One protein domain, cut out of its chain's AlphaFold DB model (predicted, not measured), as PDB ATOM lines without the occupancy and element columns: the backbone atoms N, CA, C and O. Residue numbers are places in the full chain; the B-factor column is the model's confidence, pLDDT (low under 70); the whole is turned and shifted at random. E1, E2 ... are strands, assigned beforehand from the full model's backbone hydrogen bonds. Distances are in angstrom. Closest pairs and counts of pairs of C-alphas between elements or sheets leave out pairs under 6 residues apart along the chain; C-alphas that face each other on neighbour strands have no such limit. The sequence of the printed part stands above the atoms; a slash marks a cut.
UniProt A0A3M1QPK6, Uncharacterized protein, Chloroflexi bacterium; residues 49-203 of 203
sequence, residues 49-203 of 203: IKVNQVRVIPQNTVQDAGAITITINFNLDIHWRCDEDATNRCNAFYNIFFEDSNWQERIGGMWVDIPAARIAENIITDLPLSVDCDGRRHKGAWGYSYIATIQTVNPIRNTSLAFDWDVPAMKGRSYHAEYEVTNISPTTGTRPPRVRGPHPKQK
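This is residues 49 to 203 of the 203 residues of an uncharacterized protein of Chloroflexi bacterium (UniProt A0A3M1QPK6). This is a long, narrow sandwich of two strongly twisted sheets, E1 E2 E3 E8 E10 and E5 E6 E7 E11 E12 E13, with the two-stranded ribbon E4 E9 toward one end and the hairpin E6 E7 at the other. The long paired strands E3 and E10 make the spine of the first sheet. Along the 155 printed residues you will find thirteen named strands, E1 to E13 in order, and no named helix; the class is all strand, with antiparallel neighbours in each sheet. The whole is a rod spanning 64 by 27 by 24 A, only just loose, close to compact, with a radius of gyration of the C-alphas of 18.1 A.

Start with E1, residues 49 to 58, antiparallel to E3, residues 67 to 82: N 52 and O 77 are 2.9 A apart. E2, residues 62 to 64, forms a hairpin with E3, with N 62 and O 69 at 2.9 A. E1 and E2 lie on one side of E3, and E10, residues 137 to 151, on the other, with N 74 and O 144 at 2.8 A. E3 lies on one side of E10 and E8, residues 119 to 125, on the other side, beside residues 144 to 150 of E10, where N 122 and O 147 are 2.8 A apart. E4, residues 89 to 92, and E9, residues 129 to 132, are antiparallel, with N 92 and O 129 at 2.8 A. E4 runs on into E5, residues 95 to 100, at 15 degrees, and E5 into E6, residues 103 to 107, at 34 degrees. E5 and E6 lie on one side of E11, residues 156 to 166; N 97 and O 164 are 2.9 A apart, N 104 and O 157 2.8 A. E6 and E7, residues 110 to 113, form a hairpin, with N 105 and O 112 at 2.8 A. E11, E12, residues 175 to 184, and E13, residues 194 to 196, form a meander, each strand the antiparallel neighbour of the one before; N 161 and O 179 are 2.8 A apart, N 180 and O 196 2.7 A. The facing parts of the two large sheets are 8.9 A apart centre to centre, their strands at 28 degrees.

Find C-alpha 49 at (-30.241, 11.000, -4.060); E1 runs 25.4 A from there and bends by 62 degrees at residue 52. E3 is 45.5 A long and E10 45.7 A; E11 is 29.3 A and E12 27.2 A. E13 ends at C-alpha 196, (-19.679, 22.104, 15.450).

The C-alphas farthest apart are those of Asp 85 and Gly 108, 64.7 A. The printed part has no cut, and no link is long. Confidence is under 70 at residues 84 to 88, 188 to 189 and 199.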
ATOM      1  N   ILE A  49     -30.525  11.083  -5.493       78.69
ATOM      2  CA  ILE A  49     -30.241  11.000  -4.060       78.69
ATOM      3  C   ILE A  49     -29.499  12.266  -3.621       78.69
ATOM      4  O   ILE A  49     -28.421  12.598  -4.130       78.69
ATOM      5  N   LYS A  50     -30.088  12.984  -2.663       81.94
ATOM      6  CA  LYS A  50     -29.533  14.230  -2.124       81.94
ATOM      7  C   LYS A  50     -29.720  14.348  -0.617       81.94
ATOM      8  O   LYS A  50     -30.790  14.018  -0.103       81.94
ATOM      9  N   VAL A  51     -28.718  14.921   0.048       79.38
ATOM     10  CA  VAL A  51     -28.805  15.354   1.445       79.38
ATOM     11  C   VAL A  51     -29.409  16.749   1.483       79.38
ATOM     12  O   VAL A  51     -28.870  17.688   0.900       79.38
ATOM     13  N   ASN A  52     -30.540  16.892   2.164       78.31
ATOM     14  CA  ASN A  52     -31.183  18.190   2.353       78.31
ATOM     15  C   ASN A  52     -30.726  18.866   3.651       78.31
ATOM     16  O   ASN A  52     -30.503  20.073   3.692       78.31
ATOM     17  N   GLN A  53     -30.600  18.079   4.716       80.88
ATOM     18  CA  GLN A  53     -30.188  18.545   6.029       80.88
ATOM     19  C   GLN A  53     -29.447  17.431   6.759       80.88
ATOM     20  O   GLN A  53     -29.720  16.249   6.554       80.88
ATOM     21  N   VAL A  54     -28.539  17.833   7.645       85.12
ATOM     22  CA  VAL A  54     -27.845  16.932   8.561       85.12
ATOM     23  C   VAL A  54     -28.096  17.397   9.978       85.12
ATOM     24  O   VAL A  54     -27.950  18.578  10.298       85.12
ATOM     25  N   ARG A  55     -28.520  16.463  10.822       89.62
ATOM     26  CA  ARG A  55     -28.704  16.676  12.254       89.62
ATOM     27  C   ARG A  55     -27.647  15.884  12.995       89.62
ATOM     28  O   ARG A  55     -27.605  14.664  12.889       89.62
ATOM     29  N   VAL A  56     -26.825  16.599  13.751       91.88
ATOM     30  CA  VAL A  56     -25.780  16.020  14.594       91.88
ATOM     31  C   VAL A  56     -26.303  15.940  16.022       91.88
ATOM     32  O   VAL A  56     -26.712  16.951  16.594       91.88
ATOM     33  N   ILE A  57     -26.318  14.737  16.584       93.31
ATOM     34  CA  ILE A  57     -26.912  14.426  17.883       93.31
ATOM     35  C   ILE A  57     -25.834  13.762  18.754       93.31
ATOM     36  O   ILE A  57     -25.741  12.529  18.802       93.31
ATOM     37  N   PRO A  58     -24.983  14.561  19.425       91.75
ATOM     38  CA  PRO A  58     -23.993  14.024  20.347       91.75
ATOM     39  C   PRO A  58     -24.678  13.322  21.522       91.75
ATOM     40  O   PRO A  58     -25.643  13.840  22.088       91.75
ATOM     41  N   GLN A  59     -24.171  12.149  21.891       93.06
ATOM     42  CA  GLN A  59     -24.638  11.390  23.047       93.06
ATOM     43  C   GLN A  59     -23.764  11.672  24.267       93.06
ATOM     44  O   GLN A  59     -22.628  12.125  24.145       93.06
ATOM     45  N   ASN A  60     -24.291  11.367  25.447       89.81
ATOM     46  CA  ASN A  60     -23.527  11.364  26.690       89.81
ATOM     47  C   ASN A  60     -22.236  10.543  26.542       89.81
ATOM     48  O   ASN A  60     -22.286   9.400  26.089       89.81
ATOM     49  N   THR A  61     -21.091  11.100  26.942       88.81
ATOM     50  CA  THR A  61     -19.832  10.341  26.948       88.81
ATOM     51  C   THR A  61     -19.861   9.279  28.042       88.81
ATOM     52  O   THR A  61     -20.257   9.583  29.169       88.81
ATOM     53  N   VAL A  62     -19.376   8.077  27.748       89.75
ATOM     54  CA  VAL A  62     -19.156   7.028  28.754       89.75
ATOM     55  C   VAL A  62     -17.711   7.116  29.232       89.75
ATOM     56  O   VAL A  62     -16.803   7.341  28.434       89.75
ATOM     57  N   GLN A  63     -17.505   7.007  30.539       88.12
ATOM     58  CA  GLN A  63     -16.189   7.112  31.163       88.12
ATOM     59  C   GLN A  63     -15.907   5.819  31.909       88.12
ATOM     60  O   GLN A  63     -16.662   5.457  32.810       88.12
ATOM     61  N   ASP A  64     -14.808   5.177  31.544       85.31
ATOM     62  CA  ASP A  64     -14.283   3.987  32.199       85.31
ATOM     63  C   ASP A  64     -12.886   4.294  32.755       85.31
ATOM     64  O   ASP A  64     -12.313   5.361  32.513       85.31
ATOM     65  N   ALA A  65     -12.321   3.375  33.539       85.19
ATOM     66  CA  ALA A  65     -11.014   3.569  34.160       85.19
ATOM     67  C   ALA A  65      -9.917   3.803  33.099       85.19
ATOM     68  O   ALA A  65      -9.417   2.866  32.483       85.19
ATOM     69  N   GLY A  66      -9.542   5.071  32.900       90.06
ATOM     70  CA  GLY A  66      -8.532   5.480  31.924       90.06
ATOM     71  C   GLY A  66      -9.011   5.518  30.471       90.06
ATOM     72  O   GLY A  66      -8.166   5.532  29.577       90.06
ATOM     73  N   ALA A  67     -10.324   5.530  30.216       92.81
ATOM     74  CA  ALA A  67     -10.873   5.632  28.868       92.81
ATOM     75  C   ALA A  67     -12.135   6.502  28.802       92.81
ATOM     76  O   ALA A  67     -12.936   6.557  29.737       92.81
ATOM     77  N   ILE A  68     -12.323   7.169  27.663       93.56
ATOM     78  CA  ILE A  68     -13.519   7.947  27.343       93.56
ATOM     79  C   ILE A  68     -14.084   7.422  26.026       93.56
ATOM     80  O   ILE A  68     -13.381   7.411  25.017       93.56
ATOM     81  N   THR A  69     -15.355   7.035  26.034       94.50
ATOM     82  CA  THR A  69     -16.099   6.641  24.837       94.50
ATOM     83  C   THR A  69     -17.059   7.754  24.445       94.50
ATOM     84  O   THR A  69     -17.861   8.238  25.252       94.50
ATOM     85  N   ILE A  70     -16.973   8.168  23.187       94.81
ATOM     86  CA  ILE A  70     -17.749   9.247  22.588       94.81
ATOM     87  C   ILE A  70     -18.620   8.645  21.498       94.81
ATOM     88  O   ILE A  70     -18.102   7.971  20.614       94.81
ATOM     89  N   THR A  71     -19.915   8.950  21.529       95.81
ATOM     90  CA  THR A  71     -20.852   8.563  20.472       95.81
ATOM     91  C   THR A  71     -21.514   9.807  19.894       95.81
ATOM     92  O   THR A  71     -22.051  10.643  20.627       95.81
ATOM     93  N   ILE A  72     -21.484   9.936  18.569       95.88
ATOM     94  CA  ILE A  72     -22.142  11.016  17.832       95.88
ATOM     95  C   ILE A  72     -23.029  10.384  16.766       95.88
ATOM     96  O   ILE A  72     -22.535   9.694  15.877       95.88
ATOM     97  N   ASN A  73     -24.329  10.655  16.845       95.56
ATOM     98  CA  ASN A  73     -25.285  10.180  15.852       95.56
ATOM     99  C   ASN A  73     -25.504  11.273  14.805       95.56
ATOM    100  O   ASN A  73     -25.683  12.445  15.145       95.56
ATOM    101  N   PHE A  74     -25.535  10.883  13.541       93.69
ATOM    102  CA  PHE A  74     -25.794  11.749  12.403       93.69
ATOM    103  C   PHE A  74     -27.056  11.265  11.707       93.69
ATOM    104  O   PHE A  74     -27.122  10.110  11.313       93.69
ATOM    105  N   ASN A  75     -28.033  12.154  11.531       93.12
ATOM    106  CA  ASN A  75     -29.240  11.886  10.751       93.12
ATOM    107  C   ASN A  75     -29.238  12.754   9.497       93.12
ATOM    108  O   ASN A  75     -29.265  13.987   9.589       93.12
ATOM    109  N   LEU A  76     -29.228  12.101   8.341       90.81
ATOM    110  CA  LEU A  76     -29.257  12.708   7.022       90.81
ATOM    111  C   LEU A  76     -30.692  12.654   6.510       90.81
ATOM    112  O   LEU A  76     -31.267  11.578   6.350       90.81
ATOM    113  N   ASP A  77     -31.268  13.817   6.227       89.62
ATOM    114  CA  ASP A  77     -32.556  13.891   5.550       89.62
ATOM    115  C   ASP A  77     -32.313  13.705   4.045       89.62
ATOM    116  O   ASP A  77     -31.788  14.596   3.368       89.62
ATOM    117  N   ILE A  78     -32.682  12.529   3.536       88.12
ATOM    118  CA  ILE A  78     -32.448  12.097   2.158       88.12
ATOM    119  C   ILE A  78     -33.732  12.235   1.353       88.12
ATOM    120  O   ILE A  78     -34.803  11.801   1.784       88.12
ATOM    121  N   HIS A  79     -33.624  12.804   0.154       88.75
ATOM    122  CA  HIS A  79     -34.652  12.691  -0.880       88.75
ATOM    123  C   HIS A  79     -34.133  11.807  -2.011       88.75
ATOM    124  O   HIS A  79     -32.983  11.966  -2.411       88.75
ATOM    125  N   TRP A  80     -34.986  10.934  -2.542       88.06
ATOM    126  CA  TRP A  80     -34.674  10.079  -3.690       88.06
ATOM    127  C   TRP A  80     -35.932   9.809  -4.520       88.06
ATOM    128  O   TRP A  80     -37.049  10.139  -4.109       88.06
ATOM    129  N   ARG A  81     -35.758   9.238  -5.708       83.50
ATOM    130  CA  ARG A  81     -36.839   8.829  -6.608       83.50
ATOM    131  C   ARG A  81     -36.639   7.380  -7.036       83.50
ATOM    132  O   ARG A  81     -35.500   6.977  -7.244       83.50
ATOM    133  N   CYS A  82     -37.739   6.651  -7.190       78.00
ATOM    134  CA  CYS A  82     -37.763   5.340  -7.835       78.00
ATOM    135  C   CYS A  82     -38.079   5.495  -9.329       78.00
ATOM    136  O   CYS A  82     -38.968   6.275  -9.683       78.00
ATOM    137  N   ASP A  83     -37.404   4.743 -10.195       71.31
ATOM    138  CA  ASP A  83     -37.812   4.608 -11.601       71.31
ATOM    139  C   ASP A  83     -39.209   3.943 -11.705       71.31
ATOM    140  O   ASP A  83     -39.519   3.018 -10.953       71.31
ATOM    141  N   GLU A  84     -40.064   4.434 -12.617       61.16
ATOM    142  CA  GLU A  84     -41.487   4.038 -12.756       61.16
ATOM    143  C   GLU A  84     -41.695   2.553 -13.104       61.16
ATOM    144  O   GLU A  84     -42.713   1.982 -12.722       61.16
ATOM    145  N   ASP A  85     -40.724   1.917 -13.762       60.44
ATOM    146  CA  ASP A  85     -40.845   0.545 -14.279       60.44
ATOM    147  C   ASP A  85     -40.221  -0.524 -13.360       60.44
ATOM    148  O   ASP A  85     -40.093  -1.693 -13.733       60.44
ATOM    149  N   ALA A  86     -39.791  -0.150 -12.153       61.19
ATOM    150  CA  ALA A  86     -39.153  -1.085 -11.237       61.19
ATOM    151  C   ALA A  86     -40.196  -1.935 -10.489       61.19
ATOM    152  O   ALA A  86     -40.969  -1.441  -9.677       61.19
ATOM    153  N   THR A  87     -40.178  -3.252 -10.696       56.31
ATOM    154  CA  THR A  87     -41.047  -4.213  -9.982       56.31
ATOM    155  C   THR A  87     -40.593  -4.509  -8.545       56.31
ATOM    156  O   THR A  87     -41.157  -5.380  -7.886       56.31
ATOM    157  N   ASN A  88     -39.541  -3.837  -8.068       68.38
ATOM    158  CA  ASN A  88     -38.795  -4.185  -6.859       68.38
ATOM    159  C   ASN A  88     -38.851  -3.062  -5.814       68.38
ATOM    160  O   ASN A  88     -39.403  -1.991  -6.043       68.38
ATOM    161  N   ARG A  89     -38.248  -3.303  -4.647       74.69
ATOM    162  CA  ARG A  89     -37.992  -2.261  -3.648       74.69
ATOM    163  C   ARG A  89     -36.782  -1.405  -4.017       74.69
ATOM    164  O   ARG A  89     -35.818  -1.882  -4.621       74.69
ATOM    165  N   CYS A  90     -36.853  -0.152  -3.600       78.88
ATOM    166  CA  CYS A  90     -35.857   0.891  -3.783       78.88
ATOM    167  C   CYS A  90     -35.232   1.223  -2.426       78.88
ATOM    168  O   CYS A  90     -35.967   1.428  -1.457       78.88
ATOM    169  N   ASN A  91     -33.902   1.247  -2.349       82.38
ATOM    170  CA  ASN A  91     -33.121   1.427  -1.130       82.38
ATOM    171  C   ASN A  91     -32.247   2.685  -1.206       82.38
ATOM    172  O   ASN A  91     -31.317   2.742  -2.003       82.38
ATOM    173  N   ALA A  92     -32.467   3.654  -0.320       83.38
ATOM    174  CA  ALA A  92     -31.658   4.869  -0.232       83.38
ATOM    175  C   ALA A  92     -30.801   4.891   1.043       83.38
ATOM    176  O   ALA A  92     -31.314   4.756   2.155       83.38
ATOM    177  N   PHE A  93     -29.493   5.080   0.871       82.31
ATOM    178  CA  PHE A  93     -28.507   5.260   1.941       82.31
ATOM    179  C   PHE A  93     -27.247   5.948   1.387       82.31
ATOM    180  O   PHE A  93     -27.245   6.374   0.237       82.31
ATOM    181  N   TYR A  94     -26.193   6.082   2.187       82.25
ATOM    182  CA  TYR A  94     -24.873   6.525   1.730       82.25
ATOM    183  C   TYR A  94     -23.819   5.517   2.179       82.25
ATOM    184  O   TYR A  94     -23.899   4.999   3.293       82.25
ATOM    185  N   ASN A  95     -22.808   5.274   1.345       85.06
ATOM    186  CA  ASN A  95     -21.583   4.650   1.839       85.06
ATOM    187  C   ASN A  95     -20.808   5.711   2.620       85.06
ATOM    188  O   ASN A  95     -20.543   6.788   2.086       85.06
ATOM    189  N   ILE A  96     -20.488   5.426   3.881       88.06
ATOM    190  CA  ILE A  96     -19.779   6.364   4.755       88.06
ATOM    191  C   ILE A  96     -18.322   5.960   4.822       88.06
ATOM    192  O   ILE A  96     -18.006   4.851   5.255       88.06
ATOM    193  N   PHE A  97     -17.449   6.880   4.438       87.81
ATOM    194  CA  PHE A  97     -16.018   6.740   4.626       87.81
ATOM    195  C   PHE A  97     -15.564   7.712   5.709       87.81
ATOM    196  O   PHE A  97     -15.869   8.904   5.680       87.81
ATOM    197  N   PHE A  98     -14.876   7.163   6.702       88.00
ATOM    198  CA  PHE A  98     -14.142   7.940   7.684       88.00
ATOM    199  C   PHE A  98     -12.831   8.392   7.041       88.00
ATOM    200  O   PHE A  98     -12.036   7.536   6.649       88.00
ATOM    201  N   GLU A  99     -12.641   9.701   6.880       87.75
ATOM    202  CA  GLU A  99     -11.457  10.234   6.201       87.75
ATOM    203  C   GLU A  99     -10.337  10.532   7.196       87.75
ATOM    204  O   GLU A  99      -9.233  10.009   7.052       87.75
ATOM    205  N   ASP A 100     -10.630  11.345   8.214       87.56
ATOM    206  CA  ASP A 100      -9.629  11.807   9.172       87.56
ATOM    207  C   ASP A 100     -10.240  12.136  10.544       87.56
ATOM    208  O   ASP A 100     -11.419  12.498  10.672       87.56
ATOM    209  N   SER A 101      -9.406  12.035  11.579       93.00
ATOM    210  CA  SER A 101      -9.651  12.580  12.910       93.00
ATOM    211  C   SER A 101      -8.366  13.144  13.505       93.00
ATOM    212  O   SER A 101      -7.314  12.508  13.507       93.00
ATOM    213  N   ASN A 102      -8.462  14.328  14.114       95.94
ATOM    214  CA  ASN A 102      -7.353  14.897  14.877       95.94
ATOM    215  C   ASN A 102      -7.721  15.040  16.356       95.94
ATOM    216  O   ASN A 102      -8.227  16.081  16.792       95.94
ATOM    217  N   TRP A 103      -7.480  13.975  17.122       97.50
ATOM    218  CA  TRP A 103      -7.707  13.936  18.564       97.50
ATOM    219  C   TRP A 103      -6.525  14.490  19.355       97.50
ATOM    220  O   TRP A 103      -5.382  14.077  19.183       97.50
ATOM    221  N   GLN A 104      -6.827  15.369  20.307       98.25
ATOM    222  CA  GLN A 104      -5.847  16.009  21.178       98.25
ATOM    223  C   GLN A 104      -6.264  15.896  22.640       98.25
ATOM    224  O   GLN A 104      -7.446  16.022  22.964       98.25
ATOM    225  N   GLU A 105      -5.292  15.742  23.535       97.00
ATOM    226  CA  GLU A 105      -5.487  15.764  24.982       97.00
ATOM    227  C   GLU A 105      -4.791  16.956  25.644       97.00
ATOM    228  O   GLU A 105      -3.806  17.503  25.143       97.00
ATOM    229  N   ARG A 106      -5.339  17.398  26.780       96.56
ATOM    230  CA  ARG A 106      -4.814  18.534  27.540       96.56
ATOM    231  C   ARG A 106      -3.742  18.060  28.527       96.56
ATOM    232  O   ARG A 106      -4.082  17.525  29.578       96.56
ATOM    233  N   ILE A 107      -2.466  18.322  28.241       95.69
ATOM    234  CA  ILE A 107      -1.318  17.978  29.102       95.69
ATOM    235  C   ILE A 107      -0.545  19.251  29.443       95.69
ATOM    236  O   ILE A 107      -0.198  20.032  28.562       95.69
ATOM    237  N   GLY A 108      -0.281  19.490  30.733       93.00
ATOM    238  CA  GLY A 108       0.523  20.640  31.170       93.00
ATOM    239  C   GLY A 108      -0.034  21.997  30.715       93.00
ATOM    240  O   GLY A 108       0.721  22.927  30.460       93.00
ATOM    241  N   GLY A 109      -1.357  22.100  30.544       94.19
ATOM    242  CA  GLY A 109      -2.009  23.313  30.045       94.19
ATOM    243  C   GLY A 109      -1.969  23.498  28.523       94.19
ATOM    244  O   GLY A 109      -2.587  24.448  28.047       94.19
ATOM    245  N   MET A 110      -1.356  22.589  27.763       97.12
ATOM    246  CA  MET A 110      -1.296  22.607  26.297       97.12
ATOM    247  C   MET A 110      -2.144  21.486  25.691       97.12
ATOM    248  O   MET A 110      -2.457  20.509  26.367       97.12
ATOM    249  N   TRP A 111      -2.543  21.645  24.430       97.56
ATOM    250  CA  TRP A 111      -3.168  20.576  23.652       97.56
ATOM    251  C   TRP A 111      -2.088  19.833  22.875       97.56
ATOM    252  O   TRP A 111      -1.301  20.471  22.182       97.56
ATOM    253  N   VAL A 112      -2.054  18.513  23.022       97.94
ATOM    254  CA  VAL A 112      -1.071  17.627  22.395       97.94
ATOM    255  C   VAL A 112      -1.821  16.509  21.682       97.94
ATOM    256  O   VAL A 112      -2.811  16.012  22.218       97.94
ATOM    257  N   ASP A 113      -1.365  16.127  20.493       97.69
ATOM    258  CA  ASP A 113      -1.989  15.064  19.704       97.69
ATOM    259  C   ASP A 113      -1.936  13.723  20.449       97.69
ATOM    260  O   ASP A 113      -0.921  13.352  21.050       97.69
ATOM    261  N   ILE A 114      -3.051  12.993  20.425       97.12
ATOM    262  CA  ILE A 114      -3.153  11.666  21.028       97.12
ATOM    263  C   ILE A 114      -2.614  10.643  20.022       97.12
ATOM    264  O   ILE A 114      -3.062  10.624  18.876       97.12
ATOM    265  N   PRO A 115      -1.692   9.748  20.419       96.06
ATOM    266  CA  PRO A 115      -1.212   8.694  19.533       96.06
ATOM    267  C   PRO A 115      -2.355   7.809  19.019       96.06
ATOM    268  O   PRO A 115      -3.155   7.325  19.820       96.06
ATOM    269  N   ALA A 116      -2.369   7.508  17.717       93.31
ATOM    270  CA  ALA A 116      -3.401   6.678  17.080       93.31
ATOM    271  C   ALA A 116      -3.611   5.318  17.774       93.31
ATOM    272  O   ALA A 116      -4.732   4.845  17.890       93.31
ATOM    273  N   ALA A 117      -2.554   4.723  18.339       95.12
ATOM    274  CA  ALA A 117      -2.641   3.463  19.087       95.12
ATOM    275  C   ALA A 117      -3.536   3.523  20.347       95.12
ATOM    276  O   ALA A 117      -3.895   2.479  20.884       95.12
ATOM    277  N   ARG A 118      -3.875   4.723  20.842       96.94
ATOM    278  CA  ARG A 118      -4.769   4.948  21.996       96.94
ATOM    279  C   ARG A 118      -6.210   5.253  21.588       96.94
ATOM    280  O   ARG A 118      -7.029   5.530  22.465       96.94
ATOM    281  N   ILE A 119      -6.502   5.240  20.292       96.56
ATOM    282  CA  ILE A 119      -7.782   5.638  19.718       96.56
ATOM    283  C   ILE A 119      -8.344   4.440  18.955       96.56
ATOM    284  O   ILE A 119      -7.697   3.896  18.065       96.56
ATOM    285  N   ALA A 120      -9.556   4.027  19.308       96.12
ATOM    286  CA  ALA A 120     -10.326   3.054  18.550       96.12
ATOM    287  C   ALA A 120     -11.584   3.737  18.013       96.12
ATOM    288  O   ALA A 120     -12.424   4.183  18.793       96.12
ATOM    289  N   GLU A 121     -11.709   3.821  16.691       95.12
ATOM    290  CA  GLU A 121     -12.819   4.482  16.005       95.12
ATOM    291  C   GLU A 121     -13.640   3.478  15.206       95.12
ATOM    292  O   GLU A 121     -13.109   2.542  14.609       95.12
ATOM    293  N   ASN A 122     -14.956   3.672  15.205       95.00
ATOM    294  CA  ASN A 122     -15.886   2.828  14.479       95.00
ATOM    295  C   ASN A 122     -17.076   3.636  13.951       95.00
ATOM    296  O   ASN A 122     -17.512   4.610  14.568       95.00
ATOM    297  N   ILE A 123     -17.638   3.178  12.833       93.44
ATOM    298  CA  ILE A 123     -18.872   3.698  12.252       93.44
ATOM    299  C   ILE A 123     -19.891   2.568  12.163       93.44
ATOM    300  O   ILE A 123     -19.603   1.487  11.655       93.44
ATOM    301  N   ILE A 124     -21.106   2.842  12.632       92.38
ATOM    302  CA  ILE A 124     -22.247   1.934  12.524       92.38
ATOM    303  C   ILE A 124     -23.346   2.653  11.754       92.38
ATOM    304  O   ILE A 124     -23.811   3.707  12.178       92.38
ATOM    305  N   THR A 125     -23.762   2.095  10.625       90.94
ATOM    306  CA  THR A 125     -24.830   2.657   9.792       90.94
ATOM    307  C   THR A 125     -26.175   2.012  10.098       90.94
ATOM    308  O   THR A 125     -26.242   0.805  10.338       90.94
ATOM    309  N   ASP A 126     -27.251   2.791  10.009       91.06
ATOM    310  CA  ASP A 126     -28.606   2.249  10.035       91.06
ATOM    311  C   ASP A 126     -28.905   1.436   8.769       91.06
ATOM    312  O   ASP A 126     -28.246   1.561   7.729       91.06
ATOM    313  N   LEU A 127     -29.964   0.628   8.844       87.62
ATOM    314  CA  LEU A 127     -30.513  -0.058   7.679       87.62
ATOM    315  C   LEU A 127     -30.874   0.944   6.569       87.62
ATOM    316  O   LEU A 127     -31.382   2.029   6.873       87.62
ATOM    317  N   PRO A 128     -30.690   0.581   5.287       87.25
ATOM    318  CA  PRO A 128     -31.141   1.410   4.177       87.25
ATOM    319  C   PRO A 128     -32.629   1.770   4.266       87.25
ATOM    320  O   PRO A 128     -33.461   0.949   4.664       87.25
ATOM    321  N   LEU A 129     -32.983   2.983   3.834       87.25
ATOM    322  CA  LEU A 129     -34.382   3.382   3.693       87.25
ATOM    323  C   LEU A 129     -35.001   2.627   2.526       87.25
ATOM    324  O   LEU A 129     -34.544   2.796   1.402       87.25
ATOM    325  N   SER A 130     -36.044   1.840   2.780       86.38
ATOM    326  CA  SER A 130     -36.678   1.007   1.757       86.38
ATOM    327  C   SER A 130     -38.110   1.448   1.477       86.38
ATOM    328  O   SER A 130     -38.892   1.661   2.405       86.38
ATOM    329  N   VAL A 131     -38.457   1.572   0.197       83.25
ATOM    330  CA  VAL A 131     -39.815   1.864  -0.285       83.25
ATOM    331  C   VAL A 131     -40.155   0.977  -1.476       83.25
ATOM    332  O   VAL A 131     -39.269   0.561  -2.226       83.25
ATOM    333  N   ASP A 132     -41.440   0.692  -1.659       82.44
ATOM    334  CA  ASP A 132     -41.921   0.060  -2.886       82.44
ATOM    335  C   ASP A 132     -41.892   1.097  -4.024       82.44
ATOM    336  O   ASP A 132     -42.239   2.264  -3.814       82.44
ATOM    337  N   CYS A 133     -41.448   0.693  -5.216       78.00
ATOM    338  CA  CYS A 133     -41.353   1.603  -6.355       78.00
ATOM    339  C   CYS A 133     -42.741   2.009  -6.857       78.00
ATOM    340  O   CYS A 133     -43.535   1.164  -7.268       78.00
ATOM    341  N   ASP A 134     -43.017   3.312  -6.859       78.31
ATOM    342  CA  ASP A 134     -44.274   3.893  -7.349       78.31
ATOM    343  C   ASP A 134     -44.055   5.036  -8.364       78.31
ATOM    344  O   ASP A 134     -44.990   5.767  -8.695       78.31
ATOM    345  N   GLY A 135     -42.810   5.223  -8.824       79.12
ATOM    346  CA  GLY A 135     -42.406   6.300  -9.734       79.12
ATOM    347  C   GLY A 135     -42.285   7.691  -9.098       79.12
ATOM    348  O   GLY A 135     -41.909   8.658  -9.780       79.12
ATOM    349  N   ARG A 136     -42.607   7.830  -7.804       82.94
ATOM    350  CA  ARG A 136     -42.679   9.116  -7.102       82.94
ATOM    351  C   ARG A 136     -41.381   9.446  -6.373       82.94
ATOM    352  O   ARG A 136     -40.421   8.682  -6.300       82.94
ATOM    353  N   ARG A 137     -41.341  10.677  -5.858       86.00
ATOM    354  CA  ARG A 137     -40.271  11.150  -4.980       86.00
ATOM    355  C   ARG A 137     -40.578  10.749  -3.542       86.00
ATOM    356  O   ARG A 137     -41.660  11.041  -3.034       86.00
ATOM    357  N   HIS A 138     -39.575  10.208  -2.870       88.25
ATOM    358  CA  HIS A 138     -39.617   9.835  -1.467       88.25
ATOM    359  C   HIS A 138     -38.667  10.702  -0.642       88.25
ATOM    360  O   HIS A 138     -37.788  11.398  -1.164       88.25
ATOM    361  N   LYS A 139     -38.891  10.682   0.670       89.94
ATOM    362  CA  LYS A 139     -38.044  11.340   1.660       89.94
ATOM    363  C   LYS A 139     -37.993  10.510   2.933       89.94
ATOM    364  O   LYS A 139     -38.988   9.886   3.298       89.94
ATOM    365  N   GLY A 140     -36.870  10.564   3.629       89.88
ATOM    366  CA  GLY A 140     -36.677   9.865   4.891       89.88
ATOM    367  C   GLY A 140     -35.401  10.320   5.579       89.88
ATOM    368  O   GLY A 140     -34.559  10.969   4.965       89.88
ATOM    369  N   ALA A 141     -35.290  10.004   6.865       91.81
ATOM    370  CA  ALA A 141     -34.084  10.245   7.640       91.81
ATOM    371  C   ALA A 141     -33.321   8.927   7.754       91.81
ATOM    372  O   ALA A 141     -33.858   7.964   8.296       91.81
ATOM    373  N   TRP A 142     -32.101   8.894   7.231       92.56
ATOM    374  CA  TRP A 142     -31.186   7.766   7.373       92.56
ATOM    375  C   TRP A 142     -30.029   8.175   8.278       92.56
ATOM    376  O   TRP A 142     -29.562   9.316   8.193       92.56
ATOM    377  N   GLY A 143     -29.597   7.273   9.153       92.94
ATOM    378  CA  GLY A 143     -28.636   7.587  10.195       92.94
ATOM    379  C   GLY A 143     -27.354   6.768  10.141       92.94
ATOM    380  O   GLY A 143     -27.294   5.670   9.590       92.94
ATOM    381  N   TYR A 144     -26.317   7.313  10.769       94.00
ATOM    382  CA  TYR A 144     -25.142   6.558  11.189       94.00
ATOM    383  C   TYR A 144     -24.621   7.088  12.527       94.00
ATOM    384  O   TYR A 144     -24.879   8.228  12.915       94.00
ATOM    385  N   SER A 145     -23.879   6.253  13.242       95.38
ATOM    386  CA  SER A 145     -23.232   6.581  14.508       95.38
ATOM    387  C   SER A 145     -21.724   6.481  14.345       95.38
ATOM    388  O   SER A 145     -21.221   5.459  13.880       95.38
ATOM    389  N   TYR A 146     -21.007   7.523  14.749       96.31
ATOM    390  CA  TYR A 146     -19.562   7.485  14.944       96.31
ATOM    391  C   TYR A 146     -19.267   7.256  16.424       96.31
ATOM    392  O   TYR A 146     -19.848   7.922  17.288       96.31
ATOM    393  N   ILE A 147     -18.375   6.311  16.702       96.31
ATOM    394  CA  ILE A 147     -17.975   5.916  18.048       96.31
ATOM    395  C   ILE A 147     -16.455   5.994  18.131       96.31
ATOM    396  O   ILE A 147     -15.769   5.373  17.324       96.31
ATOM    397  N   ALA A 148     -15.938   6.719  19.119       96.56
ATOM    398  CA  ALA A 148     -14.513   6.773  19.424       96.56
ATOM    399  C   ALA A 148     -14.273   6.407  20.886       96.56
ATOM    400  O   ALA A 148     -14.815   7.056  21.780       96.56
ATOM    401  N   THR A 149     -13.435   5.405  21.126       96.19
ATOM    402  CA  THR A 149     -12.945   5.037  22.455       96.19
ATOM    403  C   THR A 149     -11.490   5.457  22.568       96.19
ATOM    404  O   THR A 149     -10.639   4.991  21.810       96.19
ATOM    405  N   ILE A 150     -11.200   6.345  23.515       96.38
ATOM    406  CA  ILE A 150      -9.892   6.986  23.653       96.38
ATOM    407  C   ILE A 150      -9.343   6.696  25.040       96.38
ATOM    408  O   ILE A 150      -9.941   7.072  26.047       96.38
ATOM    409  N   GLN A 151      -8.183   6.047  25.096       96.06
ATOM    410  CA  GLN A 151      -7.493   5.751  26.347       96.06
ATOM    411  C   GLN A 151      -6.836   7.023  26.879       96.06
ATOM    412  O   GLN A 151      -5.798   7.439  26.368       96.06
ATOM    413  N   THR A 152      -7.422   7.678  27.878       93.31
ATOM    414  CA  THR A 152      -6.880   8.887  28.512       93.31
ATOM    415  C   THR A 152      -7.562   9.172  29.853       93.31
ATOM    416  O   THR A 152      -8.686   8.744  30.109       93.31
ATOM    417  N   VAL A 153      -6.874   9.936  30.704       92.00
ATOM    418  CA  VAL A 153      -7.413  10.542  31.936       92.00
ATOM    419  C   VAL A 153      -7.489  12.070  31.848       92.00
ATOM    420  O   VAL A 153      -7.834  12.736  32.823       92.00
ATOM    421  N   ASN A 154      -7.164  12.640  30.687       94.12
ATOM    422  CA  ASN A 154      -7.130  14.076  30.454       94.12
ATOM    423  C   ASN A 154      -8.374  14.536  29.677       94.12
ATOM    424  O   ASN A 154      -9.000  13.745  28.970       94.12
ATOM    425  N   PRO A 155      -8.741  15.827  29.754       94.44
ATOM    426  CA  PRO A 155      -9.684  16.423  28.816       94.44
ATOM    427  C   PRO A 155      -9.206  16.288  27.370       94.44
ATOM    428  O   PRO A 155      -8.011  16.440  27.104       94.44
ATOM    429  N   ILE A 156     -10.141  16.074  26.445       95.88
ATOM    430  CA  ILE A 156      -9.854  15.853  25.024       95.88
ATOM    431  C   ILE A 156     -10.705  16.725  24.098       95.88
ATOM    432  O   ILE A 156     -11.743  17.271  24.485       95.88
ATOM    433  N   ARG A 157     -10.244  16.863  22.855       96.38
ATOM    434  CA  ARG A 157     -10.974  17.482  21.743       96.38
ATOM    435  C   ARG A 157     -10.602  16.815  20.422       96.38
ATOM    436  O   ARG A 157      -9.511  16.268  20.314       96.38
ATOM    437  N   ASN A 158     -11.472  16.937  19.431       96.69
ATOM    438  CA  ASN A 158     -11.175  16.657  18.034       96.69
ATOM    439  C   ASN A 158     -11.275  17.959  17.236       96.69
ATOM    440  O   ASN A 158     -12.283  18.662  17.348       96.69
ATOM    441  N   THR A 159     -10.244  18.306  16.471       94.00
ATOM    442  CA  THR A 159     -10.233  19.541  15.667       94.00
ATOM    443  C   THR A 159     -10.590  19.328  14.197       94.00
ATOM    444  O   THR A 159     -10.711  20.313  13.483       94.00
ATOM    445  N   SER A 160     -10.719  18.084  13.736       91.38
ATOM    446  CA  SER A 160     -10.963  17.754  12.330       91.38
ATOM    447  C   SER A 160     -11.553  16.348  12.196       91.38
ATOM    448  O   SER A 160     -10.855  15.418  11.817       91.38
ATOM    449  N   LEU A 161     -12.822  16.168  12.573       94.62
ATOM    450  CA  LEU A 161     -13.556  14.919  12.370       94.62
ATOM    451  C   LEU A 161     -14.233  14.952  10.993       94.62
ATOM    452  O   LEU A 161     -15.254  15.627  10.840       94.62
ATOM    453  N   ALA A 162     -13.675  14.239  10.016       93.19
ATOM    454  CA  ALA A 162     -14.079  14.311   8.613       93.19
ATOM    455  C   ALA A 162     -14.772  13.029   8.122       93.19
ATOM    456  O   ALA A 162     -14.313  11.910   8.367       93.19
ATOM    457  N   PHE A 163     -15.881  13.204   7.399       92.75
ATOM    458  CA  PHE A 163     -16.634  12.119   6.774       92.75
ATOM    459  C   PHE A 163     -16.944  12.419   5.317       92.75
ATOM    460  O   PHE A 163     -17.386  13.520   4.973       92.75
ATOM    461  N   ASP A 164     -16.861  11.369   4.513       91.19
ATOM    462  CA  ASP A 164     -17.341  11.341   3.146       91.19
ATOM    463  C   ASP A 164     -18.595  10.481   3.035       91.19
ATOM    464  O   ASP A 164     -18.665   9.364   3.555       91.19
ATOM    465  N   TRP A 165     -19.599  11.006   2.339       90.12
ATOM    466  CA  TRP A 165     -20.845  10.309   2.045       90.12
ATOM    467  C   TRP A 165     -20.935  10.090   0.548       90.12
ATOM    468  O   TRP A 165     -21.293  11.000  -0.205       90.12
ATOM    469  N   ASP A 166     -20.629   8.872   0.125       86.12
ATOM    470  CA  ASP A 166     -20.543   8.534  -1.283       86.12
ATOM    471  C   ASP A 166     -21.828   7.921  -1.831       86.12
ATOM    472  O   ASP A 166     -22.441   7.022  -1.245       86.12
ATOM    473  N   VAL A 167     -22.197   8.406  -3.018       80.69
ATOM    474  CA  VAL A 167     -23.264   7.870  -3.865       80.69
ATOM    475  C   VAL A 167     -22.680   7.692  -5.261       80.69
ATOM    476  O   VAL A 167     -22.017   8.608  -5.751       80.69
ATOM    477  N   PRO A 168     -22.936   6.566  -5.950       79.94
ATOM    478  CA  PRO A 168     -22.557   6.428  -7.350       79.94
ATOM    479  C   PRO A 168     -23.070   7.619  -8.170       79.94
ATOM    480  O   PRO A 168     -24.249   7.959  -8.083       79.94
ATOM    481  N   ALA A 169     -22.218   8.227  -8.999       79.06
ATOM    482  CA  ALA A 169     -22.547   9.462  -9.726       79.06
ATOM    483  C   ALA A 169     -23.818   9.356 -10.595       79.06
ATOM    484  O   ALA A 169     -24.524  10.337 -10.808       79.06
ATOM    485  N   MET A 170     -24.145   8.148 -11.066       76.38
ATOM    486  CA  MET A 170     -25.380   7.873 -11.809       76.38
ATOM    487  C   MET A 170     -26.661   7.941 -10.955       76.38
ATOM    488  O   MET A 170     -27.752   8.013 -11.513       76.38
ATOM    489  N   LYS A 171     -26.542   7.903  -9.622       77.50
ATOM    490  CA  LYS A 171     -27.656   7.898  -8.657       77.50
ATOM    491  C   LYS A 171     -27.784   9.203  -7.871       77.50
ATOM    492  O   LYS A 171     -28.870   9.507  -7.380       77.50
ATOM    493  N   GLY A 172     -26.713   9.986  -7.739       83.44
ATOM    494  CA  GLY A 172     -26.731  11.213  -6.947       83.44
ATOM    495  C   GLY A 172     -25.375  11.904  -6.847       83.44
ATOM    496  O   GLY A 172     -24.517  11.761  -7.714       83.44
ATOM    497  N   ARG A 173     -25.212  12.695  -5.786       85.75
ATOM    498  CA  ARG A 173     -23.997  13.472  -5.496       85.75
ATOM    499  C   ARG A 173     -23.362  12.974  -4.202       85.75
ATOM    500  O   ARG A 173     -24.090  12.712  -3.242       85.75
ATOM    501  N   SER A 174     -22.035  12.892  -4.182       88.88
ATOM    502  CA  SER A 174     -21.269  12.676  -2.955       88.88
ATOM    503  C   SER A 174     -21.126  13.976  -2.162       88.88
ATOM    504  O   SER A 174     -21.164  15.076  -2.723       88.88
ATOM    505  N   TYR A 175     -20.941  13.848  -0.852       90.12
ATOM    506  CA  TYR A 175     -20.751  14.971   0.064       90.12
ATOM    507  C   TYR A 175     -19.560  14.724   0.979       90.12
ATOM    508  O   TYR A 175     -19.168  13.583   1.207       90.12
ATOM    509  N   HIS A 176     -19.033  15.812   1.518       91.88
ATOM    510  CA  HIS A 176     -17.974  15.837   2.508       91.88
ATOM    511  C   HIS A 176     -18.380  16.764   3.659       91.88
ATOM    512  O   HIS A 176     -18.961  17.837   3.434       91.88
ATOM    513  N   ALA A 177     -18.092  16.364   4.894       90.94
ATOM    514  CA  ALA A 177     -18.380  17.157   6.081       90.94
ATOM    515  C   ALA A 177     -17.276  17.022   7.132       90.94
ATOM    516  O   ALA A 177     -16.881  15.915   7.484       90.94
ATOM    517  N   GLU A 178     -16.864  18.159   7.692       92.69
ATOM    518  CA  GLU A 178     -15.893  18.246   8.783       92.69
ATOM    519  C   GLU A 178     -16.562  18.784  10.046       92.69
ATOM    520  O   GLU A 178     -17.385  19.706   9.991       92.69
ATOM    521  N   TYR A 179     -16.181  18.241  11.198       93.62
ATOM    522  CA  TYR A 179     -16.696  18.650  12.496       93.62
ATOM    523  C   TYR A 179     -15.573  18.837  13.522       93.62
ATOM    524  O   TYR A 179     -14.634  18.056  13.608       93.62
ATOM    525  N   GLU A 180     -15.716  19.838  14.380       94.75
ATOM    526  CA  GLU A 180     -14.973  19.976  15.627       94.75
ATOM    527  C   GLU A 180     -15.781  19.370  16.777       94.75
ATOM    528  O   GLU A 180     -16.980  19.640  16.921       94.75
ATOM    529  N   VAL A 181     -15.113  18.607  17.644       95.50
ATOM    530  CA  VAL A 181     -15.706  17.995  18.839       95.50
ATOM    531  C   VAL A 181     -14.974  18.495  20.081       95.50
ATOM    532  O   VAL A 181     -13.784  18.252  20.260       95.50
ATOM    533  N   THR A 182     -15.663  19.203  20.974       94.38
ATOM    534  CA  THR A 182     -15.058  19.808  22.174       94.38
ATOM    535  C   THR A 182     -15.858  19.510  23.442       94.38
ATOM    536  O   THR A 182     -16.905  18.865  23.406       94.38
ATOM    537  N   ASN A 183     -15.396  20.048  24.578       91.06
ATOM    538  CA  ASN A 183     -16.029  19.920  25.898       91.06
ATOM    539  C   ASN A 183     -16.106  18.473  26.412       91.06
ATOM    540  O   ASN A 183     -17.059  18.114  27.098       91.06
ATOM    541  N   ILE A 184     -15.093  17.662  26.104       92.62
ATOM    542  CA  ILE A 184     -14.974  16.298  26.611       92.62
ATOM    543  C   ILE A 184     -13.959  16.307  27.750       92.62
ATOM    544  O   ILE A 184     -12.792  16.645  27.556       92.62
ATOM    545  N   SER A 185     -14.404  15.957  28.952       86.06
ATOM    546  CA  SER A 185     -13.520  15.820  30.106       86.06
ATOM    547  C   SER A 185     -13.955  14.652  30.987       86.06
ATOM    548  O   SER A 185     -15.154  14.521  31.252       86.06
ATOM    549  N   PRO A 186     -13.002  13.861  31.515       76.50
ATOM    550  CA  PRO A 186     -13.288  12.782  32.457       76.50
ATOM    551  C   PRO A 186     -13.821  13.292  33.808       76.50
ATOM    552  O   PRO A 186     -14.328  12.519  34.605       76.50
ATOM    553  N   THR A 187     -13.743  14.599  34.083       71.44
ATOM    554  CA  THR A 187     -14.196  15.193  35.354       71.44
ATOM    555  C   THR A 187     -15.547  15.903  35.270       71.44
ATOM    556  O   THR A 187     -16.171  16.153  36.297       71.44
ATOM    557  N   THR A 188     -16.037  16.234  34.070       61.84
ATOM    558  CA  THR A 188     -17.294  16.993  33.898       61.84
ATOM    559  C   THR A 188     -18.555  16.121  33.878       61.84
ATOM    560  O   THR A 188     -19.644  16.622  33.587       61.84
ATOM    561  N   GLY A 189     -18.423  14.833  34.213       58.78
ATOM    562  CA  GLY A 189     -19.486  13.837  34.095       58.78
ATOM    563  C   GLY A 189     -19.843  13.519  32.639       58.78
ATOM    564  O   GLY A 189     -19.298  14.110  31.706       58.78
ATOM    565  N   THR A 190     -20.783  12.591  32.458       71.19
ATOM    566  CA  THR A 190     -21.216  11.971  31.189       71.19
ATOM    567  C   THR A 190     -21.975  12.913  30.240       71.19
ATOM    568  O   THR A 190     -22.943  12.516  29.604       71.19
ATOM    569  N   ARG A 191     -21.609  14.193  30.148       84.19
ATOM    570  CA  ARG A 191     -22.326  15.158  29.296       84.19
ATOM    571  C   ARG A 191     -22.069  14.885  27.812       84.19
ATOM    572  O   ARG A 191     -21.004  14.376  27.470       84.19
ATOM    573  N   PRO A 192     -22.996  15.265  26.916       89.31
ATOM    574  CA  PRO A 192     -22.731  15.190  25.492       89.31
ATOM    575  C   PRO A 192     -21.579  16.119  25.102       89.31
ATOM    576  O   PRO A 192     -21.521  17.252  25.603       89.31
ATOM    577  N   PRO A 193     -20.686  15.691  24.194       92.38
ATOM    578  CA  PRO A 193     -19.704  16.588  23.625       92.38
ATOM    579  C   PRO A 193     -20.402  17.687  22.835       92.38
ATOM    580  O   PRO A 193     -21.545  17.576  22.382       92.38
ATOM    581  N   ARG A 194     -19.667  18.767  22.620       93.56
ATOM    582  CA  ARG A 194     -20.103  19.826  21.734       93.56
ATOM    583  C   ARG A 194     -19.573  19.565  20.340       93.56
ATOM    584  O   ARG A 194     -18.363  19.537  20.168       93.56
ATOM    585  N   VAL A 195     -20.472  19.438  19.369       93.31
ATOM    586  CA  VAL A 195     -20.110  19.229  17.963       93.31
ATOM    587  C   VAL A 195     -20.455  20.476  17.157       93.31
ATOM    588  O   VAL A 195     -21.556  21.016  17.284       93.31
ATOM    589  N   ARG A 196     -19.503  20.971  16.367       91.75
ATOM    590  CA  ARG A 196     -19.679  22.104  15.450       91.75
ATOM    591  C   ARG A 196     -19.144  21.721  14.080       91.75
ATOM    592  O   ARG A 196     -18.106  21.096  14.009       91.75
ATOM    593  N   GLY A 197     -19.797  22.141  13.010       82.88
ATOM    594  CA  GLY A 197     -19.300  21.952  11.649       82.88
ATOM    595  C   GLY A 197     -20.179  22.716  10.663       82.88
ATOM    596  O   GLY A 197     -21.324  23.041  11.008       82.88
ATOM    597  N   PRO A 198     -19.660  23.083   9.482       73.38
ATOM    598  CA  PRO A 198     -20.466  23.691   8.436       73.38
ATOM    599  C   PRO A 198     -21.514  22.706   7.899       73.38
ATOM    600  O   PRO A 198     -21.491  21.508   8.174       73.38
ATOM    601  N   HIS A 199     -22.434  23.221   7.081       69.81
ATOM    602  CA  HIS A 199     -23.256  22.351   6.250       69.81
ATOM    603  C   HIS A 199     -22.365  21.500   5.323       69.81
ATOM    604  O   HIS A 199     -21.317  21.991   4.886       69.81
ATOM    605  N   PRO A 200     -22.780  20.261   5.000       80.00
ATOM    606  CA  PRO A 200     -22.029  19.376   4.114       80.00
ATOM    607  C   PRO A 200     -21.745  20.057   2.781       80.00
ATOM    608  O   PRO A 200     -22.635  20.670   2.185       80.00
ATOM    609  N   LYS A 201     -20.508  19.936   2.306       84.62
ATOM    610  CA  LYS A 201     -20.100  20.441   0.999       84.62
ATOM    611  C   LYS A 201     -20.255  19.323  -0.013       84.62
ATOM    612  O   LYS A 201     -19.866  18.186   0.236       84.62
ATOM    613  N   GLN A 202     -20.853  19.639  -1.148       84.50
ATOM    614  CA  GLN A 202     -20.918  18.690  -2.245       84.50
ATOM    615  C   GLN A 202     -19.523  18.518  -2.861       84.50
ATOM    616  O   GLN A 202     -18.822  19.518  -3.040       84.50
ATOM    617  N   LYS A 203     -19.155  17.276  -3.183       82.81
ATOM    618  CA  LYS A 203     -17.980  16.972  -4.003       82.81
ATOM    619  C   LYS A 203     -18.245  17.242  -5.488       82.81
ATOM    620  O   LYS A 203     -19.427  17.158  -5.921       82.81
TER     621      LYS A 203